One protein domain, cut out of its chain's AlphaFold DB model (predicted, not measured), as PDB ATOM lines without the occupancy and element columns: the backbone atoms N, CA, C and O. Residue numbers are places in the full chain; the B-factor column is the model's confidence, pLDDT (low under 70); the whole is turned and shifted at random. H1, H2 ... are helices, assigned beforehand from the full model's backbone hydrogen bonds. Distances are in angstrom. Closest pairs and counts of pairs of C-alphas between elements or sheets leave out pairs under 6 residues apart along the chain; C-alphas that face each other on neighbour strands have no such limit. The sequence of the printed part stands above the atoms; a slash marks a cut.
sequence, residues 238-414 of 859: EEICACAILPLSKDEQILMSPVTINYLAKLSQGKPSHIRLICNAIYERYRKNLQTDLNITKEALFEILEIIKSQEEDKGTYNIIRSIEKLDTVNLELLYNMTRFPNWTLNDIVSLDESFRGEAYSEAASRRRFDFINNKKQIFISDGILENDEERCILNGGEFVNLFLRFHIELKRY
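This is residues 238 to 414 of the 859 residues of the protein "AAA domain-containing protein" of Dehalococcoides mccartyi (UniProt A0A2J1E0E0). The last helix, H10, sits in the middle, with H5, H6 and H7 packed round it. At one end of the long axis H1, H3 and H4 form a cluster that joins the middle where H4 meets H5, with the short H2 beyond it; at the other end is a hairpin of H8 and H9. The printed part has 177 residues with ten named helices, H1 to H10 in order along the chain, and no named strand; its class is all helix. It is compact, with a radius of gyration of the C-alphas of 18.4 A, and spans 57 by 43 by 24 A.

H1, residues 238 to 245, touches H3, residues 258 to 268, about perpendicular at 80 degrees, closest at the C-alphas of Cys 241 and Ile 261, 5.9 A apart. H2, residues 250 to 253, touches no helix. H4, residues 272 to 287, touches H1 with residues 272 to 279 alone, closest at the C-alphas of Ala 244 and Ile 275, 6.6 A. H5, residues 298 to 311, touches H4 with residues 300 to 304 alone, at a steep tilt of 60 degrees, opposite ways; the closest C-alphas are those of Ile 282 and Ala 300, 5.5 A. H10, residues 398 to 413, touches H5 at a shallow tilt of 24 degrees, opposite ways, closest at the C-alphas of Lys 298 and Leu 411, 5.9 A. H6, residues 315 to 326, touches H10 at a shallow tilt of 21 degrees, the same way, with the C-alphas of Ile 321 and Val 401 closest, 6.8 A. H7, residues 329 to 339, touches H10 at a steep tilt of 40 degrees, with the C-alphas of Tyr 336 and Leu 405 closest, 6.8 A. H8, residues 346 to 355, only just touches H7, with 3 pairs of C-alphas within 8 A, the closest being Met 338 and Ile 349, 6.9 A. H9, residues 363 to 382, forms a helical hairpin with H8, closest at the C-alphas of Val 350 and Ser 366, 6.1 A. Every O i to N i+4 pair is within hydrogen-bond range in H1 and H3 to H10; H2 is too short for such a pair.

H1 begins at C-alpha 238, (289.046, 214.702, 213.092). H4 is 21.8 A from first to last C-alpha, H5 20.5 A, H9 28.6 A and H10 22.8 A. H10 ends at C-alpha 413, (292.874, 240.548, 217.182).

The two C-alphas farthest apart are those of Asp 251 and Ala 364, 57.3 A. The printed part has no cut. The link from H9 to H10, residues 383 to 397, is long. The mean pLDDT of the printed part is 91.3, and residue 414 is under 70.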
ATOM      1  N   GLU A 238     290.220 215.470 213.515       86.62
ATOM      2  CA  GLU A 238     289.046 214.702 213.092       86.62
ATOM      3  C   GLU A 238     288.002 214.573 214.207       86.62
ATOM      4  O   GLU A 238     286.803 214.602 213.937       86.62
ATOM      5  N   GLU A 239     288.428 214.461 215.468       92.56
ATOM      6  CA  GLU A 239     287.504 214.399 216.605       92.56
ATOM      7  C   GLU A 239     286.850 215.759 216.860       92.56
ATOM      8  O   GLU A 239     285.651 215.827 217.133       92.56
ATOM      9  N   ILE A 240     287.619 216.843 216.710       94.12
ATOM     10  CA  ILE A 240     287.132 218.229 216.792       94.12
ATOM     11  C   ILE A 240     286.132 218.499 215.664       94.12
ATOM     12  O   ILE A 240     285.041 219.013 215.909       94.12
ATOM     13  N   CYS A 241     286.487 218.090 214.446       93.12
ATOM     14  CA  CYS A 241     285.651 218.131 213.256       93.12
ATOM     15  C   CYS A 241     284.326 217.389 213.484       93.12
ATOM     16  O   CYS A 241     283.255 217.979 213.363       93.12
ATOM     17  N   ALA A 242     284.380 216.128 213.921       93.88
ATOM     18  CA  ALA A 242     283.190 215.339 214.223       93.88
ATOM     19  C   ALA A 242     282.325 215.989 215.317       93.88
ATOM     20  O   ALA A 242     281.105 216.051 215.175       93.88
ATOM     21  N   CYS A 243     282.939 216.525 216.376       96.44
ATOM     22  CA  CYS A 243     282.230 217.218 217.456       96.44
ATOM     23  C   CYS A 243     281.461 218.449 216.955       96.44
ATOM     24  O   CYS A 243     280.349 218.724 217.412       96.44
ATOM     25  N   ALA A 244     282.044 219.181 216.004       96.69
ATOM     26  CA  ALA A 244     281.431 220.357 215.414       96.69
ATOM     27  C   ALA A 244     280.361 220.004 214.367       96.69
ATOM     28  O   ALA A 244     279.347 220.685 214.299       96.69
ATOM     29  N   ILE A 245     280.545 218.952 213.572       95.31
ATOM     30  CA  ILE A 245     279.762 218.725 212.346       95.31
ATOM     31  C   ILE A 245     278.618 217.730 212.531       95.31
ATOM     32  O   ILE A 245     277.564 217.920 211.928       95.31
ATOM     33  N   LEU A 246     278.781 216.691 213.360       94.31
ATOM     34  CA  LEU A 246     277.745 215.665 213.560       94.31
ATOM     35  C   LEU A 246     276.366 216.227 213.965       94.31
ATOM     36  O   LEU A 246     275.367 215.667 213.515       94.31
ATOM     37  N   PRO A 247     276.262 217.317 214.755       95.81
ATOM     38  CA  PRO A 247     274.966 217.919 215.078       95.81
ATOM     39  C   PRO A 247     274.252 218.614 213.905       95.81
ATOM     40  O   PRO A 247     273.068 218.918 214.024       95.81
ATOM     41  N   LEU A 248     274.938 218.884 212.791       95.75
ATOM     42  CA  LEU A 248     274.397 219.606 211.634       95.75
ATOM     43  C   LEU A 248     273.761 218.664 210.608       95.75
ATOM     44  O   LEU A 248     274.226 217.542 210.385       95.75
ATOM     45  N   SER A 249     272.750 219.160 209.890       94.19
ATOM     46  CA  SER A 249     272.241 218.483 208.693       94.19
ATOM     47  C   SER A 249     273.264 218.520 207.552       94.19
ATOM     48  O   SER A 249     274.105 219.412 207.497       94.19
ATOM     49  N   LYS A 250     273.188 217.582 206.599       88.44
ATOM     50  CA  LYS A 250     274.172 217.465 205.498       88.44
ATOM     51  C   LYS A 250     274.373 218.762 204.700       88.44
ATOM     52  O   LYS A 250     275.500 219.062 204.319       88.44
ATOM     53  N   ASP A 251     273.305 219.532 204.501       91.12
ATOM     54  CA  ASP A 251     273.353 220.813 203.784       91.12
ATOM     55  C   ASP A 251     273.997 221.930 204.620       91.12
ATOM     56  O   ASP A 251     274.569 222.867 204.077       91.12
ATOM     57  N   GLU A 252     273.935 221.839 205.948       94.31
ATOM     58  CA  GLU A 252     274.582 222.792 206.852       94.31
ATOM     59  C   GLU A 252     276.055 222.456 207.077       94.31
ATOM     60  O   GLU A 252     276.861 223.361 207.267       94.31
ATOM     61  N   GLN A 253     276.431 221.174 207.029       92.88
ATOM     62  CA  GLN A 253     277.818 220.747 207.231       92.88
ATOM     63  C   GLN A 253     278.763 221.499 206.284       92.88
ATOM     64  O   GLN A 253     279.768 222.048 206.727       92.88
ATOM     65  N   ILE A 254     278.408 221.621 204.999       87.19
ATOM     66  CA  ILE A 254     279.218 222.324 203.985       87.19
ATOM     67  C   ILE A 254     279.416 223.826 204.264       87.19
ATOM     68  O   ILE A 254     280.319 224.433 203.688       87.19
ATOM     69  N   LEU A 255     278.596 224.428 205.133       89.25
ATOM     70  CA  LEU A 255     278.705 225.838 205.519       89.25
ATOM     71  C   LEU A 255     279.820 226.079 206.540       89.25
ATOM     72  O   LEU A 255     280.231 227.223 206.737       89.25
ATOM     73  N   MET A 256     280.305 225.029 207.205       91.56
ATOM     74  CA  MET A 256     281.439 225.104 208.118       91.56
ATOM     75  C   MET A 256     282.716 224.749 207.358       91.56
ATOM     76  O   MET A 256     282.835 223.648 206.831       91.56
ATOM     77  N   SER A 257     283.676 225.673 207.284       83.06
ATOM     78  CA  SER A 257     284.936 225.439 206.564       83.06
ATOM     79  C   SER A 257     285.979 224.690 207.416       83.06
ATOM     80  O   SER A 257     285.984 224.826 208.643       83.06
ATOM     81  N   PRO A 258     286.945 223.970 206.810       79.31
ATOM     82  CA  PRO A 258     288.052 223.371 207.565       79.31
ATOM     83  C   PRO A 258     288.956 224.394 208.255       79.31
ATOM     84  O   PRO A 258     289.508 224.116 209.318       79.31
ATOM     85  N   VAL A 259     289.045 225.615 207.715       76.62
ATOM     86  CA  VAL A 259     289.703 226.744 208.393       76.62
ATOM     87  C   VAL A 259     288.998 227.055 209.714       76.62
ATOM     88  O   VAL A 259     289.662 227.221 210.736       76.62
ATOM     89  N   THR A 260     287.662 227.055 209.724       85.31
ATOM     90  CA  THR A 260     286.878 227.207 210.956       85.31
ATOM     91  C   THR A 260     287.115 226.060 211.930       85.31
ATOM     92  O   THR A 260     287.268 226.331 213.114       85.31
ATOM     93  N   ILE A 261     287.238 224.807 211.477       88.00
ATOM     94  CA  ILE A 261     287.577 223.679 212.367       88.00
ATOM     95  C   ILE A 261     288.966 223.844 212.998       88.00
ATOM     96  O   ILE A 261     289.114 223.662 214.206       88.00
ATOM     97  N   ASN A 262     289.978 224.247 212.230       81.06
ATOM     98  CA  ASN A 262     291.306 224.528 212.785       81.06
ATOM     99  C   ASN A 262     291.276 225.695 213.774       81.06
ATOM    100  O   ASN A 262     291.913 225.655 214.828       81.06
ATOM    101  N   TYR A 263     290.484 226.724 213.480       83.06
ATOM    102  CA  TYR A 263     290.324 227.842 214.394       83.06
ATOM    103  C   TYR A 263     289.544 227.444 215.659       83.06
ATOM    104  O   TYR A 263     289.934 227.831 216.760       83.06
ATOM    105  N   LEU A 264     288.532 226.574 215.548       90.19
ATOM    106  CA  LEU A 264     287.863 225.937 216.686       90.19
ATOM    107  C   LEU A 264     288.861 225.147 217.527       90.19
ATOM    108  O   LEU A 264     288.857 225.296 218.747       90.19
ATOM    109  N   ALA A 265     289.734 224.351 216.907       87.75
ATOM    110  CA  ALA A 265     290.771 223.601 217.609       87.75
ATOM    111  C   ALA A 265     291.692 224.531 218.408       87.75
ATOM    112  O   ALA A 265     291.938 224.285 219.589       87.75
ATOM    113  N   LYS A 266     292.114 225.650 217.805       84.50
ATOM    114  CA  LYS A 266     292.929 226.676 218.468       84.50
ATOM    115  C   LYS A 266     292.206 227.308 219.664       84.50
ATOM    116  O   LYS A 266     292.767 227.356 220.757       84.50
ATOM    117  N   LEU A 267     290.980 227.796 219.467       87.94
ATOM    118  CA  LEU A 267     290.223 228.523 220.496       87.94
ATOM    119  C   LEU A 267     289.797 227.610 221.651       87.94
ATOM    120  O   LEU A 267     289.977 227.950 222.821       87.94
ATOM    121  N   SER A 268     289.264 226.433 221.322       91.31
ATOM    122  CA  SER A 268     288.766 225.462 222.302       91.31
ATOM    123  C   SER A 268     289.871 224.648 222.971       91.31
ATOM    124  O   SER A 268     289.603 224.032 224.003       91.31
ATOM    125  N   GLN A 269     291.077 224.611 222.386       88.81
ATOM    126  CA  GLN A 269     292.147 223.665 222.732       88.81
ATOM    127  C   GLN A 269     291.655 222.205 222.718       88.81
ATOM    128  O   GLN A 269     292.048 221.394 223.553       88.81
ATOM    129  N   GLY A 270     290.727 221.893 221.807       92.25
ATOM    130  CA  GLY A 270     290.139 220.563 221.659       92.25
ATOM    131  C   GLY A 270     289.120 220.176 222.732       92.25
ATOM    132  O   GLY A 270     288.693 219.022 222.792       92.25
ATOM    133  N   LYS A 271     288.718 221.098 223.610       93.88
ATOM    134  CA  LYS A 271     287.781 220.788 224.692       93.88
ATOM    135  C   LYS A 271     286.343 220.670 224.155       93.88
ATOM    136  O   LYS A 271     285.812 221.669 223.663       93.88
ATOM    137  N   PRO A 272     285.663 219.509 224.278       96.00
ATOM    138  CA  PRO A 272     284.384 219.262 223.595       96.00
ATOM    139  C   PRO A 272     283.278 220.257 223.959       96.00
ATOM    140  O   PRO A 272     282.541 220.729 223.098       96.00
ATOM    141  N   SER A 273     283.171 220.617 225.238       94.88
ATOM    142  CA  SER A 273     282.199 221.614 225.703       94.88
ATOM    143  C   SER A 273     282.440 223.001 225.103       94.88
ATOM    144  O   SER A 273     281.487 223.668 224.716       94.88
ATOM    145  N   HIS A 274     283.703 223.415 224.969       94.94
ATOM    146  CA  HIS A 274     284.066 224.697 224.369       94.94
ATOM    147  C   HIS A 274     283.814 224.704 222.865       94.94
ATOM    148  O   HIS A 274     283.307 225.694 222.350       94.94
ATOM    149  N   ILE A 275     284.095 223.596 222.168       96.44
ATOM    150  CA  ILE A 275     283.738 223.439 220.750       96.44
ATOM    151  C   ILE A 275     282.232 223.657 220.580       96.44
ATOM    152  O   ILE A 275     281.816 224.500 219.791       96.44
ATOM    153  N   ARG A 276     281.411 222.971 221.387       97.06
ATOM    154  CA  ARG A 276     279.947 223.098 221.332       97.06
ATOM    155  C   ARG A 276     279.459 224.499 221.705       97.06
ATOM    156  O   ARG A 276     278.505 224.959 221.090       97.06
ATOM    157  N   LEU A 277     280.098 225.183 222.658       96.19
ATOM    158  CA  LEU A 277     279.786 226.576 223.006       96.19
ATOM    159  C   LEU A 277     280.031 227.512 221.816       96.19
ATOM    160  O   LEU A 277     279.164 228.315 221.475       96.19
ATOM    161  N   ILE A 278     281.189 227.391 221.162       95.88
ATOM    162  CA  ILE A 278     281.514 228.226 220.003       95.88
ATOM    163  C   ILE A 278     280.530 227.938 218.862       95.88
ATOM    164  O   ILE A 278     279.949 228.868 218.302       95.88
ATOM    165  N   CYS A 279     280.288 226.660 218.554       97.31
ATOM    166  CA  CYS A 279     279.341 226.265 217.513       97.31
ATOM    167  C   CYS A 279     277.907 226.720 217.816       97.31
ATOM    168  O   CYS A 279     277.207 227.146 216.900       97.31
ATOM    169  N   ASN A 280     277.482 226.701 219.085       97.25
ATOM    170  CA  ASN A 280     276.180 227.219 219.502       97.25
ATOM    171  C   ASN A 280     276.018 228.698 219.122       97.25
ATOM    172  O   ASN A 280     275.023 229.037 218.483       97.25
ATOM    173  N   ALA A 281     277.004 229.548 219.432       96.31
ATOM    174  CA  ALA A 281     276.956 230.976 219.111       96.31
ATOM    175  C   ALA A 281     276.981 231.248 217.595       96.31
ATOM    176  O   ALA A 281     276.193 232.046 217.092       96.31
ATOM    177  N   ILE A 282     277.833 230.543 216.840       95.75
ATOM    178  CA  ILE A 282     277.855 230.621 215.366       95.75
ATOM    179  C   ILE A 282     276.477 230.259 214.798       95.75
ATOM    180  O   ILE A 282     275.915 230.988 213.977       95.75
ATOM    181  N   TYR A 283     275.911 229.142 215.257       97.44
ATOM    182  CA  TYR A 283     274.641 228.641 214.750       97.44
ATOM    183  C   TYR A 283     273.470 229.560 215.114       97.44
ATOM    184  O   TYR A 283     272.580 229.764 214.294       97.44
ATOM    185  N   GLU A 284     273.474 230.182 216.299       96.38
ATOM    186  CA  GLU A 284     272.472 231.190 216.667       96.38
ATOM    187  C   GLU A 284     272.428 232.356 215.679       96.38
ATOM    188  O   GLU A 284     271.348 232.830 215.312       96.38
ATOM    189  N   ARG A 285     273.592 232.807 215.211       95.44
ATOM    190  CA  ARG A 285     273.683 233.887 214.226       95.44
ATOM    191  C   ARG A 285     273.197 233.452 212.856       95.44
ATOM    192  O   ARG A 285     272.420 234.180 212.238       95.44
ATOM    193  N   TYR A 286     273.611 232.268 212.410       95.38
ATOM    194  CA  TYR A 286     273.123 231.663 211.170       95.38
ATOM    195  C   TYR A 286     271.593 231.528 211.186       95.38
ATOM    196  O   TYR A 286     270.904 232.026 210.296       95.38
ATOM    197  N   ARG A 287     271.039 230.992 212.278       95.94
ATOM    198  CA  ARG A 287     269.597 230.846 212.501       95.94
ATOM    199  C   ARG A 287     268.832 232.170 212.400       95.94
ATOM    200  O   ARG A 287     267.724 232.216 211.867       95.94
ATOM    201  N   LYS A 288     269.421 233.255 212.910       95.56
ATOM    202  CA  LYS A 288     268.861 234.617 212.870       95.56
ATOM    203  C   LYS A 288     269.075 235.332 211.525       95.56
ATOM    204  O   LYS A 288     268.705 236.496 211.415       95.56
ATOM    205  N   ASN A 289     269.642 234.666 210.513       94.31
ATOM    206  CA  ASN A 289     270.066 235.256 209.235       94.31
ATOM    207  C   ASN A 289     271.072 236.417 209.396       94.31
ATOM    208  O   ASN A 289     271.109 237.326 208.570       94.31
ATOM    209  N   LEU A 290     271.877 236.414 210.464       91.88
ATOM    210  CA  LEU A 290     272.927 237.420 210.689       91.88
ATOM    211  C   LEU A 290     274.248 237.057 209.999       91.88
ATOM    212  O   LEU A 290     275.156 237.882 209.941       91.88
ATOM    213  N   GLN A 291     274.362 235.822 209.511       91.56
ATOM    214  CA  GLN A 291     275.456 235.327 208.680       91.56
ATOM    215  C   GLN A 291     274.947 234.189 207.789       91.56
ATOM    216  O   GLN A 291     273.973 233.519 208.134       91.56
ATOM    217  N   THR A 292     275.584 233.991 206.636       88.88
ATOM    218  CA  THR A 292     275.179 232.995 205.627       88.88
ATOM    219  C   THR A 292     275.916 231.666 205.748       88.88
ATOM    220  O   THR A 292     275.483 230.679 205.162       88.88
ATOM    221  N   ASP A 293     277.026 231.643 206.480       89.88
ATOM    222  CA  ASP A 293     277.861 230.469 206.695       89.88
ATOM    223  C   ASP A 293     278.008 230.149 208.196       89.88
ATOM    224  O   ASP A 293     277.464 230.838 209.069       89.88
ATOM    225  N   LEU A 294     278.725 229.066 208.498       92.81
ATOM    226  CA  LEU A 294     279.039 228.643 209.861       92.81
ATOM    227  C   LEU A 294     280.510 228.908 210.192       92.81
ATOM    228  O   LEU A 294     281.166 228.094 210.840       92.81
ATOM    229  N   ASN A 295     281.042 230.047 209.741       88.38
ATOM    230  CA  ASN A 295     282.374 230.490 210.129       88.38
ATOM    231  C   ASN A 295     282.339 231.269 211.456       88.38
ATOM    232  O   ASN A 295     281.338 231.892 211.824       88.38
ATOM    233  N   ILE A 296     283.449 231.232 212.199       87.44
ATOM    234  CA  ILE A 296     283.603 232.037 213.419       87.44
ATOM    235  C   ILE A 296     283.709 233.499 213.005       87.44
ATOM    236  O   ILE A 296     284.690 233.855 212.363       87.44
ATOM    237  N   THR A 297     282.756 234.340 213.406       85.62
ATOM    238  CA  THR A 297     282.750 235.794 213.169       85.62
ATOM    239  C   THR A 297     283.110 236.571 214.437       85.62
ATOM    240  O   THR A 297     283.028 236.047 215.551       85.62
ATOM    241  N   LYS A 298     283.493 237.846 214.295       84.88
ATOM    242  CA  LYS A 298     283.759 238.737 215.437       84.88
ATOM    243  C   LYS A 298     282.541 238.829 216.358       84.88
ATOM    244  O   LYS A 298     282.666 238.809 217.579       84.88
ATOM    245  N   GLU A 299     281.361 238.926 215.770       88.62
ATOM    246  CA  GLU A 299     280.101 239.034 216.488       88.62
ATOM    247  C   GLU A 299     279.765 237.725 217.214       88.62
ATOM    248  O   GLU A 299     279.307 237.782 218.351       88.62
ATOM    249  N   ALA A 300     280.074 236.557 216.630       90.50
ATOM    250  CA  ALA A 300     279.965 235.277 217.336       90.50
ATOM    251  C   ALA A 300     280.881 235.234 218.572       90.50
ATOM    252  O   ALA A 300     280.447 234.816 219.640       90.50
ATOM    253  N   LEU A 301     282.124 235.719 218.463       89.19
ATOM    254  CA  LEU A 301     283.035 235.815 219.612       89.19
ATOM    255  C   LEU A 301     282.500 236.753 220.700       89.19
ATOM    256  O   LEU A 301     282.622 236.448 221.884       89.19
ATOM    257  N   PHE A 302     281.893 237.876 220.313       90.12
ATOM    258  CA  PHE A 302     281.253 238.783 221.263       90.12
ATOM    259  C   PHE A 302     280.081 238.107 221.988       90.12
ATOM    260  O   PHE A 302     280.007 238.176 223.211       90.12
ATOM    261  N   GLU A 303     279.214 237.391 221.266       93.56
ATOM    262  CA  GLU A 303     278.117 236.620 221.868       93.56
ATOM    263  C   GLU A 303     278.635 235.556 222.843       93.56
ATOM    264  O   GLU A 303     278.084 235.410 223.930       93.56
ATOM    265  N   ILE A 304     279.736 234.869 222.517       92.75
ATOM    266  CA  ILE A 304     280.377 233.908 223.427       92.75
ATOM    267  C   ILE A 304     280.849 234.596 224.711       92.75
ATOM    268  O   ILE A 304     280.628 234.060 225.793       92.75
ATOM    269  N   LEU A 305     281.469 235.778 224.621       92.31
ATOM    270  CA  LEU A 305     281.888 236.529 225.808       92.31
ATOM    271  C   LEU A 305     280.697 236.928 226.683       92.31
ATOM    272  O   LEU A 305     280.792 236.825 227.903       92.31
ATOM    273  N   GLU A 306     279.583 237.348 226.086       93.69
ATOM    274  CA  GLU A 306     278.362 237.684 226.830       93.69
ATOM    275  C   GLU A 306     277.722 236.444 227.467       93.69
ATOM    276  O   GLU A 306     277.317 236.491 228.628       93.69
ATOM    277  N   ILE A 307     277.708 235.311 226.757       92.12
ATOM    278  CA  ILE A 307     277.259 234.023 227.296       92.12
ATOM    279  C   ILE A 307     278.115 233.627 228.495       92.12
ATOM    280  O   ILE A 307     277.557 233.313 229.542       92.12
ATOM    281  N   ILE A 308     279.445 233.680 228.359       89.81
ATOM    282  CA  ILE A 308     280.392 233.415 229.445       89.81
ATOM    283  C   ILE A 308     280.011 234.308 230.628       89.81
ATOM    284  O   ILE A 308     279.520 233.785 231.619       89.81
ATOM    285  N   LYS A 309     280.070 235.638 230.490       90.75
ATOM    286  CA  LYS A 309     279.729 236.590 231.568       90.75
ATOM    287  C   LYS A 309     278.390 236.310 232.249       90.75
ATOM    288  O   LYS A 309     278.300 236.446 233.462       90.75
ATOM    289  N   SER A 310     277.360 235.946 231.483       89.62
ATOM    290  CA  SER A 310     276.011 235.721 232.014       89.62
ATOM    291  C   SER A 310     275.897 234.516 232.948       89.62
ATOM    292  O   SER A 310     274.949 234.445 233.724       89.62
ATOM    293  N   GLN A 311     276.842 233.579 232.877       86.19
ATOM    294  CA  GLN A 311     276.838 232.362 233.693       86.19
ATOM    295  C   GLN A 311     277.637 232.469 234.969       86.19
ATOM    296  O   GLN A 311     277.571 231.572 235.806       86.19
ATOM    297  N   GLU A 312     278.403 233.542 235.103       83.75
ATOM    298  CA  GLU A 312     279.210 233.729 236.282       83.75
ATOM    299  C   GLU A 312     278.383 234.402 237.367       83.75
ATOM    300  O   GLU A 312     278.127 235.607 237.338       83.75
ATOM    301  N   GLU A 313     277.957 233.600 238.336       83.62
ATOM    302  CA  GLU A 313     277.258 234.093 239.520       83.62
ATOM    303  C   GLU A 313     278.241 234.597 240.591       83.62
ATOM    304  O   GLU A 313     277.861 235.403 241.449       83.62
ATOM    305  N   ASP A 314     279.511 234.170 240.542       88.31
ATOM    306  CA  ASP A 314     280.525 234.604 241.499       88.31
ATOM    307  C   ASP A 314     280.968 236.054 241.249       88.31
ATOM    308  O   ASP A 314     281.520 236.428 240.207       88.31
ATOM    309  N   LYS A 315     280.775 236.896 242.270       88.75
ATOM    310  CA  LYS A 315     281.181 238.307 242.234       88.75
ATOM    311  C   LYS A 315     282.697 238.465 242.094       88.75
ATOM    312  O   LYS A 315     283.135 239.481 241.554       88.75
ATOM    313  N   GLY A 316     283.485 237.510 242.598       91.19
ATOM    314  CA  GLY A 316     284.942 237.503 242.478       91.19
ATOM    315  C   GLY A 316     285.370 237.395 241.020       91.19
ATOM    316  O   GLY A 316     285.996 238.318 240.491       91.19
ATOM    317  N   THR A 317     284.944 236.332 240.342       91.50
ATOM    318  CA  THR A 317     285.214 236.109 238.916       91.50
ATOM    319  C   THR A 317     284.721 237.262 238.035       91.50
ATOM    320  O   THR A 317     285.438 237.701 237.131       91.50
ATOM    321  N   TYR A 318     283.540 237.829 238.316       91.75
ATOM    322  CA  TYR A 318     283.027 238.989 237.574       91.75
ATOM    323  C   TYR A 318     283.955 240.213 237.666       91.75
ATOM    324  O   TYR A 318     284.196 240.903 236.670       91.75
ATOM    325  N   ASN A 319     284.509 240.488 238.851       93.81
ATOM    326  CA  ASN A 319     285.457 241.589 239.029       93.81
ATOM    327  C   ASN A 319     286.755 241.350 238.248       93.81
ATOM    328  O   ASN A 319     287.262 242.291 237.640       93.81
ATOM    329  N   ILE A 320     287.245 240.107 238.208       95.44
ATOM    330  CA  ILE A 320     288.435 239.725 237.434       95.44
ATOM    331  C   ILE A 320     288.203 239.966 235.941       95.44
ATOM    332  O   ILE A 320     289.019 240.615 235.287       95.44
ATOM    333  N   ILE A 321     287.054 239.532 235.412       94.75
ATOM    334  CA  ILE A 321     286.656 239.799 234.022       94.75
ATOM    335  C   ILE A 321     286.667 241.300 233.734       94.75
ATOM    336  O   ILE A 321     287.265 241.742 232.753       94.75
ATOM    337  N   ARG A 322     286.065 242.103 234.615       94.12
ATOM    338  CA  ARG A 322     286.023 243.558 234.457       94.12
ATOM    339  C   ARG A 322     287.416 244.194 234.504       94.12
ATOM    340  O   ARG A 322     287.630 245.210 233.843       94.12
ATOM    341  N   SER A 323     288.343 243.643 235.283       96.44
ATOM    342  CA  SER A 323     289.744 244.078 235.294       96.44
ATOM    343  C   SER A 323     290.432 243.748 233.969       96.44
ATOM    344  O   SER A 323     291.044 244.636 233.380       96.44
ATOM    345  N   ILE A 324     290.243 242.535 233.436       96.50
ATOM    346  CA  ILE A 324     290.784 242.123 232.128       96.50
ATOM    347  C   ILE A 324     290.254 243.018 230.996       96.50
ATOM    348  O   ILE A 324     291.027 243.445 230.146       96.50
ATOM    349  N   GLU A 325     288.964 243.363 230.993       93.94
ATOM    350  CA  GLU A 325     288.369 244.234 229.963       93.94
ATOM    351  C   GLU A 325     288.926 245.662 229.950       93.94
ATOM    352  O   GLU A 325     288.869 246.341 228.921       93.94
ATOM    353  N   LYS A 326     289.423 246.133 231.098       95.00
ATOM    354  CA  LYS A 326     290.035 247.457 231.243       95.00
ATOM    355  C   LYS A 326     291.501 247.481 230.833       95.00
ATOM    356  O   LYS A 326     292.036 248.577 230.677       95.00
ATOM    357  N   LEU A 327     292.141 246.320 230.686       94.38
ATOM    358  CA  LEU A 327     293.511 246.266 230.202       94.38
ATOM    359  C   LEU A 327     293.570 246.863 228.798       94.38
ATOM    360  O   LEU A 327     292.732 246.586 227.934       94.38
ATOM    361  N   ASP A 328     294.585 247.689 228.568       90.31
ATOM    362  CA  ASP A 328     294.925 248.083 227.213       90.31
ATOM    363  C   ASP A 328     295.374 246.865 226.394       90.31
ATOM    364  O   ASP A 328     295.615 245.763 226.893       90.31
ATOM    365  N   THR A 329     295.484 247.081 225.091       86.25
ATOM    366  CA  THR A 329     295.720 246.011 224.125       86.25
ATOM    367  C   THR A 329     297.087 245.335 224.347       86.25
ATOM    368  O   THR A 329     297.230 244.136 224.123       86.25
ATOM    369  N   VAL A 330     298.069 246.085 224.853       88.94
ATOM    370  CA  VAL A 330     299.438 245.623 225.113       88.94
ATOM    371  C   VAL A 330     299.496 244.759 226.373       88.94
ATOM    372  O   VAL A 330     300.027 243.650 226.337       88.94
ATOM    373  N   ASN A 331     298.919 245.234 227.478       93.12
ATOM    374  CA  ASN A 331     298.860 244.481 228.728       93.12
ATOM    375  C   ASN A 331     297.964 243.239 228.595       93.12
ATOM    376  O   ASN A 331     298.282 242.201 229.170       93.12
ATOM    377  N   LEU A 332     296.894 243.305 227.797       93.00
ATOM    378  CA  LEU A 332     296.047 242.150 227.498       93.00
ATOM    379  C   LEU A 332     296.816 241.052 226.744       93.00
ATOM    380  O   LEU A 332     296.714 239.878 227.095       93.00
ATOM    381  N   GLU A 333     297.602 241.425 225.731       89.00
ATOM    382  CA  GLU A 333     298.449 240.483 224.986       89.00
ATOM    383  C   GLU A 333     299.534 239.871 225.871       89.00
ATOM    384  O   GLU A 333     299.785 238.668 225.809       89.00
ATOM    385  N   LEU A 334     300.151 240.682 226.732       91.25
ATOM    386  CA  LEU A 334     301.143 240.199 227.683       91.25
ATOM    387  C   LEU A 334     300.531 239.183 228.655       91.25
ATOM    388  O   LEU A 334     301.083 238.096 228.821       91.25
ATOM    389  N   LEU A 335     299.373 239.502 229.242       95.12
ATOM    390  CA  LEU A 335     298.648 238.593 230.125       95.12
ATOM    391  C   LEU A 335     298.304 237.279 229.412       95.12
ATOM    392  O   LEU A 335     298.498 236.201 229.974       95.12
ATOM    393  N   TYR A 336     297.825 237.355 228.167       92.62
ATOM    394  CA  TYR A 336     297.528 236.171 227.366       92.62
ATOM    395  C   TYR A 336     298.775 235.309 227.141       92.62
ATOM    396  O   TYR A 336     298.740 234.107 227.402       92.62
ATOM    397  N   ASN A 337     299.894 235.908 226.731       88.00
ATOM    398  CA  ASN A 337     301.140 235.178 226.495       88.00
ATOM    399  C   ASN A 337     301.690 234.531 227.775       88.00
ATOM    400  O   ASN A 337     302.188 233.409 227.717       88.00
ATOM    401  N   MET A 338     301.530 235.183 228.931       91.94
ATOM    402  CA  MET A 338     301.941 234.636 230.228       91.94
ATOM    403  C   MET A 338     301.091 233.444 230.683       91.94
ATOM    404  O   MET A 338     301.588 232.567 231.375       91.94
ATOM    405  N   THR A 339     299.808 233.409 230.322       93.00
ATOM    406  CA  THR A 339     298.824 232.467 230.895       93.00
ATOM    407  C   THR A 339     298.369 231.386 229.914       93.00
ATOM    408  O   THR A 339     297.608 230.486 230.274       93.00
ATOM    409  N   ARG A 340     298.851 231.440 228.665       85.62
ATOM    410  CA  ARG A 340     298.490 230.509 227.586       85.62
ATOM    411  C   ARG A 340     298.773 229.046 227.937       85.62
ATOM    412  O   ARG A 340     298.011 228.175 227.518       85.62
ATOM    413  N   PHE A 341     299.838 228.789 228.698       86.88
ATOM    414  CA  PHE A 341     300.247 227.456 229.140       86.88
ATOM    415  C   PHE A 341     300.334 227.419 230.675       86.88
ATOM    416  O   PHE A 341     301.350 227.820 231.234       86.88
ATOM    417  N   PRO A 342     299.295 226.924 231.377       84.12
ATOM    418  CA  PRO A 342     299.208 226.999 232.842       84.12
ATOM    419  C   PRO A 342     300.351 226.310 233.602       84.12
ATOM    420  O   PRO A 342     300.635 226.657 234.745       84.12
ATOM    421  N   ASN A 343     300.997 225.329 232.970       86.31
ATOM    422  CA  ASN A 343     302.093 224.567 233.568       86.31
ATOM    423  C   ASN A 343     303.471 225.196 233.326       86.31
ATOM    424  O   ASN A 343     304.458 224.655 233.809       86.31
ATOM    425  N   TRP A 344     303.559 226.285 232.559       90.38
ATOM    426  CA  TRP A 344     304.829 226.951 232.301       90.38
ATOM    427  C   TRP A 344     305.209 227.883 233.444       90.38
ATOM    428  O   TRP A 344     304.390 228.644 233.971       90.38
ATOM    429  N   THR A 345     306.488 227.841 233.788       93.31
ATOM    430  CA  THR A 345     307.123 228.840 234.638       93.31
ATOM    431  C   THR A 345     307.398 230.113 233.840       93.31
ATOM    432  O   THR A 345     307.401 230.124 232.604       93.31
ATOM    433  N   LEU A 346     307.693 231.207 234.545       92.69
ATOM    434  CA  LEU A 346     308.209 232.420 233.903       92.69
ATOM    435  C   LEU A 346     309.457 232.150 233.050       92.69
ATOM    436  O   LEU A 346     309.583 232.720 231.968       92.69
ATOM    437  N   ASN A 347     310.350 231.265 233.498       93.19
ATOM    438  CA  ASN A 347     311.558 230.922 232.750       93.19
ATOM    439  C   ASN A 347     311.239 230.196 231.443       93.19
ATOM    440  O   ASN A 347     311.874 230.493 230.437       93.19
ATOM    441  N   ASP A 348     310.241 229.311 231.424       91.44
ATOM    442  CA  ASP A 348     309.838 228.606 230.199       91.44
ATOM    443  C   ASP A 348     309.306 229.584 229.146       91.44
ATOM    444  O   ASP A 348     309.682 229.515 227.974       91.44
ATOM    445  N   ILE A 349     308.482 230.547 229.583       90.31
ATOM    446  CA  ILE A 349     307.939 231.607 228.721       90.31
ATOM    447  C   ILE A 349     309.086 232.438 228.130       90.31
ATOM    448  O   ILE A 349     309.174 232.614 226.913       90.31
ATOM    449  N   VAL A 350     309.987 232.927 228.988       91.25
ATOM    450  CA  VAL A 350     311.120 233.774 228.591       91.25
ATOM    451  C   VAL A 350     312.080 233.016 227.678       91.25
ATOM    452  O   VAL A 350     312.451 233.533 226.626       91.25
ATOM    453  N   SER A 351     312.462 231.798 228.064       89.06
ATOM    454  CA  SER A 351     313.392 230.953 227.316       89.06
ATOM    455  C   SER A 351     312.872 230.704 225.910       89.06
ATOM    456  O   SER A 351     313.588 230.942 224.935       89.06
ATOM    457  N   LEU A 352     311.597 230.319 225.779       87.69
ATOM    458  CA  LEU A 352     311.000 230.100 224.472       87.69
ATOM    459  C   LEU A 352     310.996 231.371 223.621       87.69
ATOM    460  O   LEU A 352     311.330 231.335 222.435       87.69
ATOM    461  N   ASP A 353     310.559 232.490 224.194       84.62
ATOM    462  CA  ASP A 353     310.452 233.727 223.437       84.62
ATOM    463  C   ASP A 353     311.823 234.265 223.002       84.62
ATOM    464  O   ASP A 353     311.947 234.763 221.883       84.62
ATOM    465  N   GLU A 354     312.854 234.162 223.847       88.06
ATOM    466  CA  GLU A 354     314.215 234.596 223.503       88.06
ATOM    467  C   GLU A 354     314.948 233.619 222.585       88.06
ATOM    468  O   GLU A 354     315.793 234.056 221.802       88.06
ATOM    469  N   SER A 355     314.603 232.328 222.613       85.50
ATOM    470  CA  SER A 355     315.224 231.324 221.740       85.50
ATOM    471  C   SER A 355     315.104 231.695 220.266       85.50
ATOM    472  O   SER A 355     316.051 231.494 219.523       85.50
ATOM    473  N   PHE A 356     313.995 232.299 219.833       83.19
ATOM    474  CA  PHE A 356     313.744 232.574 218.412       83.19
ATOM    475  C   PHE A 356     313.628 234.063 218.067       83.19
ATOM    476  O   PHE A 356     313.289 234.413 216.939       83.19
ATOM    477  N   ARG A 357     313.912 234.970 219.007       82.19
ATOM    478  CA  ARG A 357     313.768 236.414 218.764       82.19
ATOM    479  C   ARG A 357     314.831 236.950 217.796       82.19
ATOM    480  O   ARG A 357     314.528 237.757 216.918       82.19
ATOM    481  N   GLY A 358     316.079 236.527 217.979       84.94
ATOM    482  CA  GLY A 358     317.259 237.043 217.284       84.94
ATOM    483  C   GLY A 358     318.009 235.992 216.483       84.94
ATOM    484  O   GLY A 358     317.522 234.880 216.290       84.94
ATOM    485  N   GLU A 359     319.182 236.373 215.975       86.31
ATOM    486  CA  GLU A 359     320.154 235.491 215.307       86.31
ATOM    487  C   GLU A 359     320.819 234.529 216.268       86.31
ATOM    488  O   GLU A 359     321.316 233.501 215.828       86.31
ATOM    489  N   ALA A 360     320.867 234.886 217.545       88.19
ATOM    490  CA  ALA A 360     321.377 234.050 218.604       88.19
ATOM    491  C   ALA A 360     320.602 234.314 219.899       88.19
ATOM    492  O   ALA A 360     319.905 235.321 220.051       88.19
ATOM    493  N   TYR A 361     320.714 233.365 220.824       90.38
ATOM    494  CA  TYR A 361     320.205 233.505 222.181       90.38
ATOM    495  C   TYR A 361     321.152 234.374 223.020       90.38
ATOM    496  O   TYR A 361     322.364 234.152 223.009       90.38
ATOM    497  N   SER A 362     320.588 235.309 223.787       92.44
ATOM    498  CA  SER A 362     321.308 236.131 224.765       92.44
ATOM    499  C   SER A 362     320.768 235.867 226.167       92.44
ATOM    500  O   SER A 362     319.590 236.091 226.454       92.44
ATOM    501  N   GLU A 363     321.646 235.433 227.071       93.75
ATOM    502  CA  GLU A 363     321.304 235.247 228.485       93.75
ATOM    503  C   GLU A 363     320.981 236.587 229.162       93.75
ATOM    504  O   GLU A 363     320.061 236.673 229.975       93.75
ATOM    505  N   ALA A 364     321.681 237.661 228.774       93.69
ATOM    506  CA  ALA A 364     321.395 239.007 229.256       93.69
ATOM    507  C   ALA A 364     319.984 239.467 228.846       93.69
ATOM    508  O   ALA A 364     319.252 240.011 229.679       93.69
ATOM    509  N   ALA A 365     319.575 239.191 227.601       92.12
ATOM    510  CA  ALA A 365     318.238 239.528 227.113       92.12
ATOM    511  C   ALA A 365     317.146 238.737 227.821       92.12
ATOM    512  O   ALA A 365     316.133 239.310 228.236       92.12
ATOM    513  N   SER A 366     317.395 237.442 228.019       93.06
ATOM    514  CA  SER A 366     316.543 236.548 228.799       93.06
ATOM    515  C   SER A 366     316.336 237.079 230.214       93.06
ATOM    516  O   SER A 366     315.200 237.297 230.634       93.06
ATOM    517  N   ARG A 367     317.412 237.444 230.918       95.00
ATOM    518  CA  ARG A 367     317.316 237.995 232.274       95.00
ATOM    519  C   ARG A 367     316.541 239.313 232.336       95.00
ATOM    520  O   ARG A 367     315.635 239.443 233.153       95.00
ATOM    521  N   ARG A 368     316.835 240.272 231.451       93.19
ATOM    522  CA  ARG A 368     316.097 241.550 231.399       93.19
ATOM    523  C   ARG A 368     314.607 241.319 231.152       93.19
ATOM    524  O   ARG A 368     313.761 241.987 231.745       93.19
ATOM    525  N   ARG A 369     314.279 240.387 230.256       91.19
ATOM    526  CA  ARG A 369     312.896 240.025 229.954       91.19
ATOM    527  C   ARG A 369     312.212 239.370 231.145       91.19
ATOM    528  O   ARG A 369     311.080 239.739 231.444       91.19
ATOM    529  N   PHE A 370     312.886 238.452 231.826       94.88
ATOM    530  CA  PHE A 370     312.382 237.838 233.048       94.88
ATOM    531  C   PHE A 370     312.004 238.901 234.081       94.88
ATOM    532  O   PHE A 370     310.868 238.913 234.550       94.88
ATOM    533  N   ASP A 371     312.906 239.844 234.361       95.12
ATOM    534  CA  ASP A 371     312.666 240.917 235.331       95.12
ATOM    535  C   ASP A 371     311.444 241.768 234.942       95.12
ATOM    536  O   ASP A 371     310.598 242.087 235.784       95.12
ATOM    537  N   PHE A 372     311.302 242.084 233.650       92.62
ATOM    538  CA  PHE A 372     310.163 242.841 233.133       92.62
ATOM    539  C   PHE A 372     308.834 242.084 233.256       92.62
ATOM    540  O   PHE A 372     307.850 242.636 233.758       92.62
ATOM    541  N   ILE A 373     308.787 240.819 232.818       92.88
ATOM    542  CA  ILE A 373     307.576 239.990 232.923       92.88
ATOM    543  C   ILE A 373     307.215 239.783 234.390       92.88
ATOM    544  O   ILE A 373     306.044 239.875 234.741       92.88
ATOM    545  N   ASN A 374     308.200 239.549 235.259       95.81
ATOM    546  CA  ASN A 374     307.956 239.376 236.682       95.81
ATOM    547  C   ASN A 374     307.361 240.646 237.309       95.81
ATOM    548  O   ASN A 374     306.393 240.559 238.055       95.81
ATOM    549  N   ASN A 375     307.849 241.838 236.951       95.56
ATOM    550  CA  ASN A 375     307.226 243.093 237.386       95.56
ATOM    551  C   ASN A 375     305.753 243.176 236.929       95.56
ATOM    552  O   ASN A 375     304.851 243.403 237.736       95.56
ATOM    553  N   LYS A 376     305.480 242.881 235.654       95.19
ATOM    554  CA  LYS A 376     304.111 242.865 235.112       95.19
ATOM    555  C   LYS A 376     303.218 241.816 235.780       95.19
ATOM    556  O   LYS A 376     302.057 242.105 236.060       95.19
ATOM    557  N   LYS A 377     303.765 240.645 236.116       96.12
ATOM    558  CA  LYS A 377     303.100 239.613 236.922       96.12
ATOM    559  C   LYS A 377     302.657 240.177 238.269       96.12
ATOM    560  O   LYS A 377     301.498 240.005 238.622       96.12
ATOM    561  N   GLN A 378     303.533 240.888 238.985       97.50
ATOM    562  CA  GLN A 378     303.187 241.487 240.280       97.50
ATOM    563  C   GLN A 378     302.051 242.510 240.164       97.50
ATOM    564  O   GLN A 378     301.167 242.538 241.018       97.50
ATOM    565  N   ILE A 379     302.019 243.297 239.083       96.88
ATOM    566  CA  ILE A 379     300.905 244.216 238.807       96.88
ATOM    567  C   ILE A 379     299.601 243.427 238.622       96.88
ATOM    568  O   ILE A 379     298.618 243.706 239.305       96.88
ATOM    569  N   PHE A 380     299.598 242.382 237.791       97.88
ATOM    570  CA  PHE A 380     298.401 241.559 237.585       97.88
ATOM    571  C   PHE A 380     297.956 240.792 238.843       97.88
ATOM    572  O   PHE A 380     296.756 240.590 239.027       97.88
ATOM    573  N   ILE A 381     298.883 240.394 239.723       97.38
ATOM    574  CA  ILE A 381     298.559 239.843 241.051       97.38
ATOM    575  C   ILE A 381     297.880 240.918 241.908       97.38
ATOM    576  O   ILE A 381     296.846 240.653 242.522       97.38
ATOM    577  N   SER A 382     298.410 242.145 241.920       97.06
ATOM    578  CA  SER A 382     297.828 243.256 242.686       97.06
ATOM    579  C   SER A 382     296.432 243.665 242.197       97.06
ATOM    580  O   SER A 382     295.586 244.036 243.008       97.06
ATOM    581  N   ASP A 383     296.160 243.499 240.899       96.62
ATOM    582  CA  ASP A 383     294.843 243.709 240.284       96.62
ATOM    583  C   ASP A 383     293.870 242.535 240.518       96.62
ATOM    584  O   ASP A 383     292.710 242.585 240.094       96.62
ATOM    585  N   GLY A 384     294.332 241.462 241.173       96.88
ATOM    586  CA  GLY A 384     293.569 240.244 241.443       96.88
ATOM    587  C   GLY A 384     293.357 239.342 240.224       96.88
ATOM    588  O   GLY A 384     292.570 238.400 240.309       96.88
ATOM    589  N   ILE A 385     294.029 239.621 239.100       97.69
ATOM    590  CA  ILE A 385     293.905 238.880 237.835       97.69
ATOM    591  C   ILE A 385     294.686 237.561 237.886       97.69
ATOM    592  O   ILE A 385     294.214 236.547 237.371       97.69
ATOM    593  N   LEU A 386     295.875 237.568 238.495       97.38
ATOM    594  CA  LEU A 386     296.706 236.376 238.682       97.38
ATOM    595  C   LEU A 386     296.704 235.917 240.142       97.38
ATOM    596  O   LEU A 386     296.601 236.728 241.063       97.38
ATOM    597  N   GLU A 387     296.854 234.610 240.343       96.31
ATOM    598  CA  GLU A 387     297.135 234.028 241.653       96.31
ATOM    599  C   GLU A 387     298.567 234.363 242.100       96.31
ATOM    600  O   GLU A 387     299.479 234.502 241.279       96.31
ATOM    601  N   ASN A 388     298.775 234.465 243.414       96.81
ATOM    602  CA  ASN A 388     300.099 234.677 243.999       96.81
ATOM    603  C   ASN A 388     300.893 233.356 244.067       96.81
ATOM    604  O   ASN A 388     301.150 232.830 245.147       96.81
ATOM    605  N   ASP A 389     301.221 232.805 242.899       95.75
ATOM    606  CA  ASP A 389     302.142 231.676 242.723       95.75
ATOM    607  C   ASP A 389     303.528 232.237 242.367       95.75
ATOM    608  O   ASP A 389     303.632 233.118 241.511       95.75
ATOM    609  N   GLU A 390     304.602 231.783 243.021       92.69
ATOM    610  CA  GLU A 390     305.948 232.345 242.819       92.69
ATOM    611  C   GLU A 390     306.491 232.059 241.409       92.69
ATOM    612  O   GLU A 390     307.054 232.948 240.762       92.69
ATOM    613  N   GLU A 391     306.238 230.868 240.868       91.69
ATOM    614  CA  GLU A 391     306.892 230.373 239.651       91.69
ATOM    615  C   GLU A 391     306.014 230.510 238.404       91.69
ATOM    616  O   GLU A 391     306.506 230.836 237.317       91.69
ATOM    617  N   ARG A 392     304.703 230.306 238.553       94.00
ATOM    618  CA  ARG A 392     303.748 230.182 237.443       94.00
ATOM    619  C   ARG A 392     302.871 231.417 237.294       94.00
ATOM    620  O   ARG A 392     302.751 232.243 238.197       94.00
ATOM    621  N   CYS A 393     302.263 231.558 236.120       93.94
ATOM    622  CA  CYS A 393     301.296 232.615 235.827       93.94
ATOM    623  C   CYS A 393     299.898 232.002 235.715       93.94
ATOM    624  O   CYS A 393     299.434 231.674 234.624       93.94
ATOM    625  N   ILE A 394     299.242 231.817 236.861       94.12
ATOM    626  CA  ILE A 394     297.920 231.188 236.944       94.12
ATOM    627  C   ILE A 394     296.855 232.282 237.011       94.12
ATOM    628  O   ILE A 394     296.932 233.176 237.851       94.12
ATOM    629  N   LEU A 395     295.869 232.224 236.114       95.31
ATOM    630  CA  LEU A 395     294.716 233.123 236.153       95.31
ATOM    631  C   LEU A 395     293.831 232.800 237.351       95.31
ATOM    632  O   LEU A 395     293.377 231.667 237.510       95.31
ATOM    633  N   ASN A 396     293.511 233.832 238.121       94.50
ATOM    634  CA  ASN A 396     292.507 233.747 239.163       94.50
ATOM    635  C   ASN A 396     291.114 233.577 238.514       94.50
ATOM    636  O   ASN A 396     290.812 234.213 237.504       94.50
ATOM    637  N   GLY A 397     290.274 232.687 239.049       89.56
ATOM    638  CA  GLY A 397     288.980 232.305 238.449       89.56
ATOM    639  C   GLY A 397     289.039 231.122 237.464       89.56
ATOM    640  O   GLY A 397     288.040 230.779 236.824       89.56
ATOM    641  N   GLY A 398     290.197 230.460 237.352       88.94
ATOM    642  CA  GLY A 398     290.341 229.144 236.730       88.94
ATOM    643  C   GLY A 398     290.014 229.086 235.232       88.94
ATOM    644  O   GLY A 398     290.290 230.002 234.454       88.94
ATOM    645  N   GLU A 399     289.441 227.958 234.803       86.69
ATOM    646  CA  GLU A 399     289.184 227.667 233.386       86.69
ATOM    647  C   GLU A 399     288.294 228.716 232.705       86.69
ATOM    648  O   GLU A 399     288.478 229.032 231.528       86.69
ATOM    649  N   PHE A 400     287.329 229.251 233.445       88.50
ATOM    650  CA  PHE A 400     286.345 230.177 232.916       88.50
ATOM    651  C   PHE A 400     286.970 231.527 232.540       88.50
ATOM    652  O   PHE A 400     286.783 231.998 231.417       88.50
ATOM    653  N   VAL A 401     287.792 232.103 233.423       92.94
ATOM    654  CA  VAL A 401     288.538 233.341 233.132       92.94
ATOM    655  C   VAL A 401     289.555 233.121 232.014       92.94
ATOM    656  O   VAL A 401     289.712 233.981 231.148       92.94
ATOM    657  N   ASN A 402     290.195 231.950 231.958       91.81
ATOM    658  CA  ASN A 402     291.086 231.590 230.852       91.81
ATOM    659  C   ASN A 402     290.338 231.561 229.507       91.81
ATOM    660  O   ASN A 402     290.806 232.098 228.499       91.81
ATOM    661  N   LEU A 403     289.144 230.969 229.479       90.75
ATOM    662  CA  LEU A 403     288.293 230.969 228.295       90.75
ATOM    663  C   LEU A 403     287.876 232.395 227.894       90.75
ATOM    664  O   LEU A 403     287.977 232.749 226.719       90.75
ATOM    665  N   PHE A 404     287.482 233.228 228.864       94.19
ATOM    666  CA  PHE A 404     287.171 234.640 228.636       94.19
ATOM    667  C   PHE A 404     288.356 235.390 228.016       94.19
ATOM    668  O   PHE A 404     288.199 236.008 226.965       94.19
ATOM    669  N   LEU A 405     289.547 235.300 228.620       94.81
ATOM    670  CA  LEU A 405     290.757 235.971 228.139       94.81
ATOM    671  C   LEU A 405     291.084 235.567 226.698       94.81
ATOM    672  O   LEU A 405     291.346 236.438 225.871       94.81
ATOM    673  N   ARG A 406     291.003 234.267 226.378       91.12
ATOM    674  CA  ARG A 406     291.215 233.730 225.022       91.12
ATOM    675  C   ARG A 406     290.262 234.317 223.990       91.12
ATOM    676  O   ARG A 406     290.687 234.721 222.910       91.12
ATOM    677  N   PHE A 407     288.972 234.378 224.292       91.31
ATOM    678  CA  PHE A 407     288.023 234.974 223.356       91.31
ATOM    679  C   PHE A 407     288.155 236.493 223.300       91.31
ATOM    680  O   PHE A 407     288.009 237.072 222.226       91.31
ATOM    681  N   HIS A 408     288.486 237.145 224.414       92.06
ATOM    682  CA  HIS A 408     288.665 238.589 224.460       92.06
ATOM    683  C   HIS A 408     289.879 239.026 223.636       92.06
ATOM    684  O   HIS A 408     289.763 239.945 222.824       92.06
ATOM    685  N   ILE A 409     291.016 238.332 223.768       88.69
ATOM    686  CA  ILE A 409     292.210 238.610 222.963       88.69
ATOM    687  C   ILE A 409     291.938 238.365 221.477       88.69
ATOM    688  O   ILE A 409     292.276 239.200 220.640       88.69
ATOM    689  N   GLU A 410     291.253 237.276 221.128       85.19
ATOM    690  CA  GLU A 410     290.948 236.954 219.732       85.19
ATOM    691  C   GLU A 410     289.921 237.927 219.131       85.19
ATOM    692  O   GLU A 410     290.096 238.374 217.998       85.19
ATOM    693  N   LEU A 411     288.930 238.385 219.905       85.50
ATOM    694  CA  LEU A 411     288.013 239.460 219.508       85.50
ATOM    695  C   LEU A 411     288.764 240.771 219.222       85.50
ATOM    696  O   LEU A 411     288.419 241.504 218.288       85.50
ATOM    697  N   LYS A 412     289.790 241.088 220.020       82.56
ATOM    698  CA  LYS A 412     290.624 242.282 219.818       82.56
ATOM    699  C   LYS A 412     291.548 242.129 218.607       82.56
ATOM    700  O   LYS A 412     291.702 243.100 217.865       82.56
ATOM    701  N   ARG A 413     292.084 240.926 218.369       75.81
ATOM    702  CA  ARG A 413     292.874 240.548 217.182       75.81
ATOM    703  C   ARG A 413     292.049 240.524 215.892       75.81
ATOM    704  O   ARG A 413     292.615 240.684 214.809       75.81
ATOM    705  N   TYR A 414     290.731 240.334 215.989       67.69
ATOM    706  CA  TYR A 414     289.840 240.167 214.844       67.69
ATOM    707  C   TYR A 414     289.881 241.398 213.910       67.69
ATOM    708  O   TYR A 414     289.415 242.495 214.238       67.69
TER     709      TYR A 414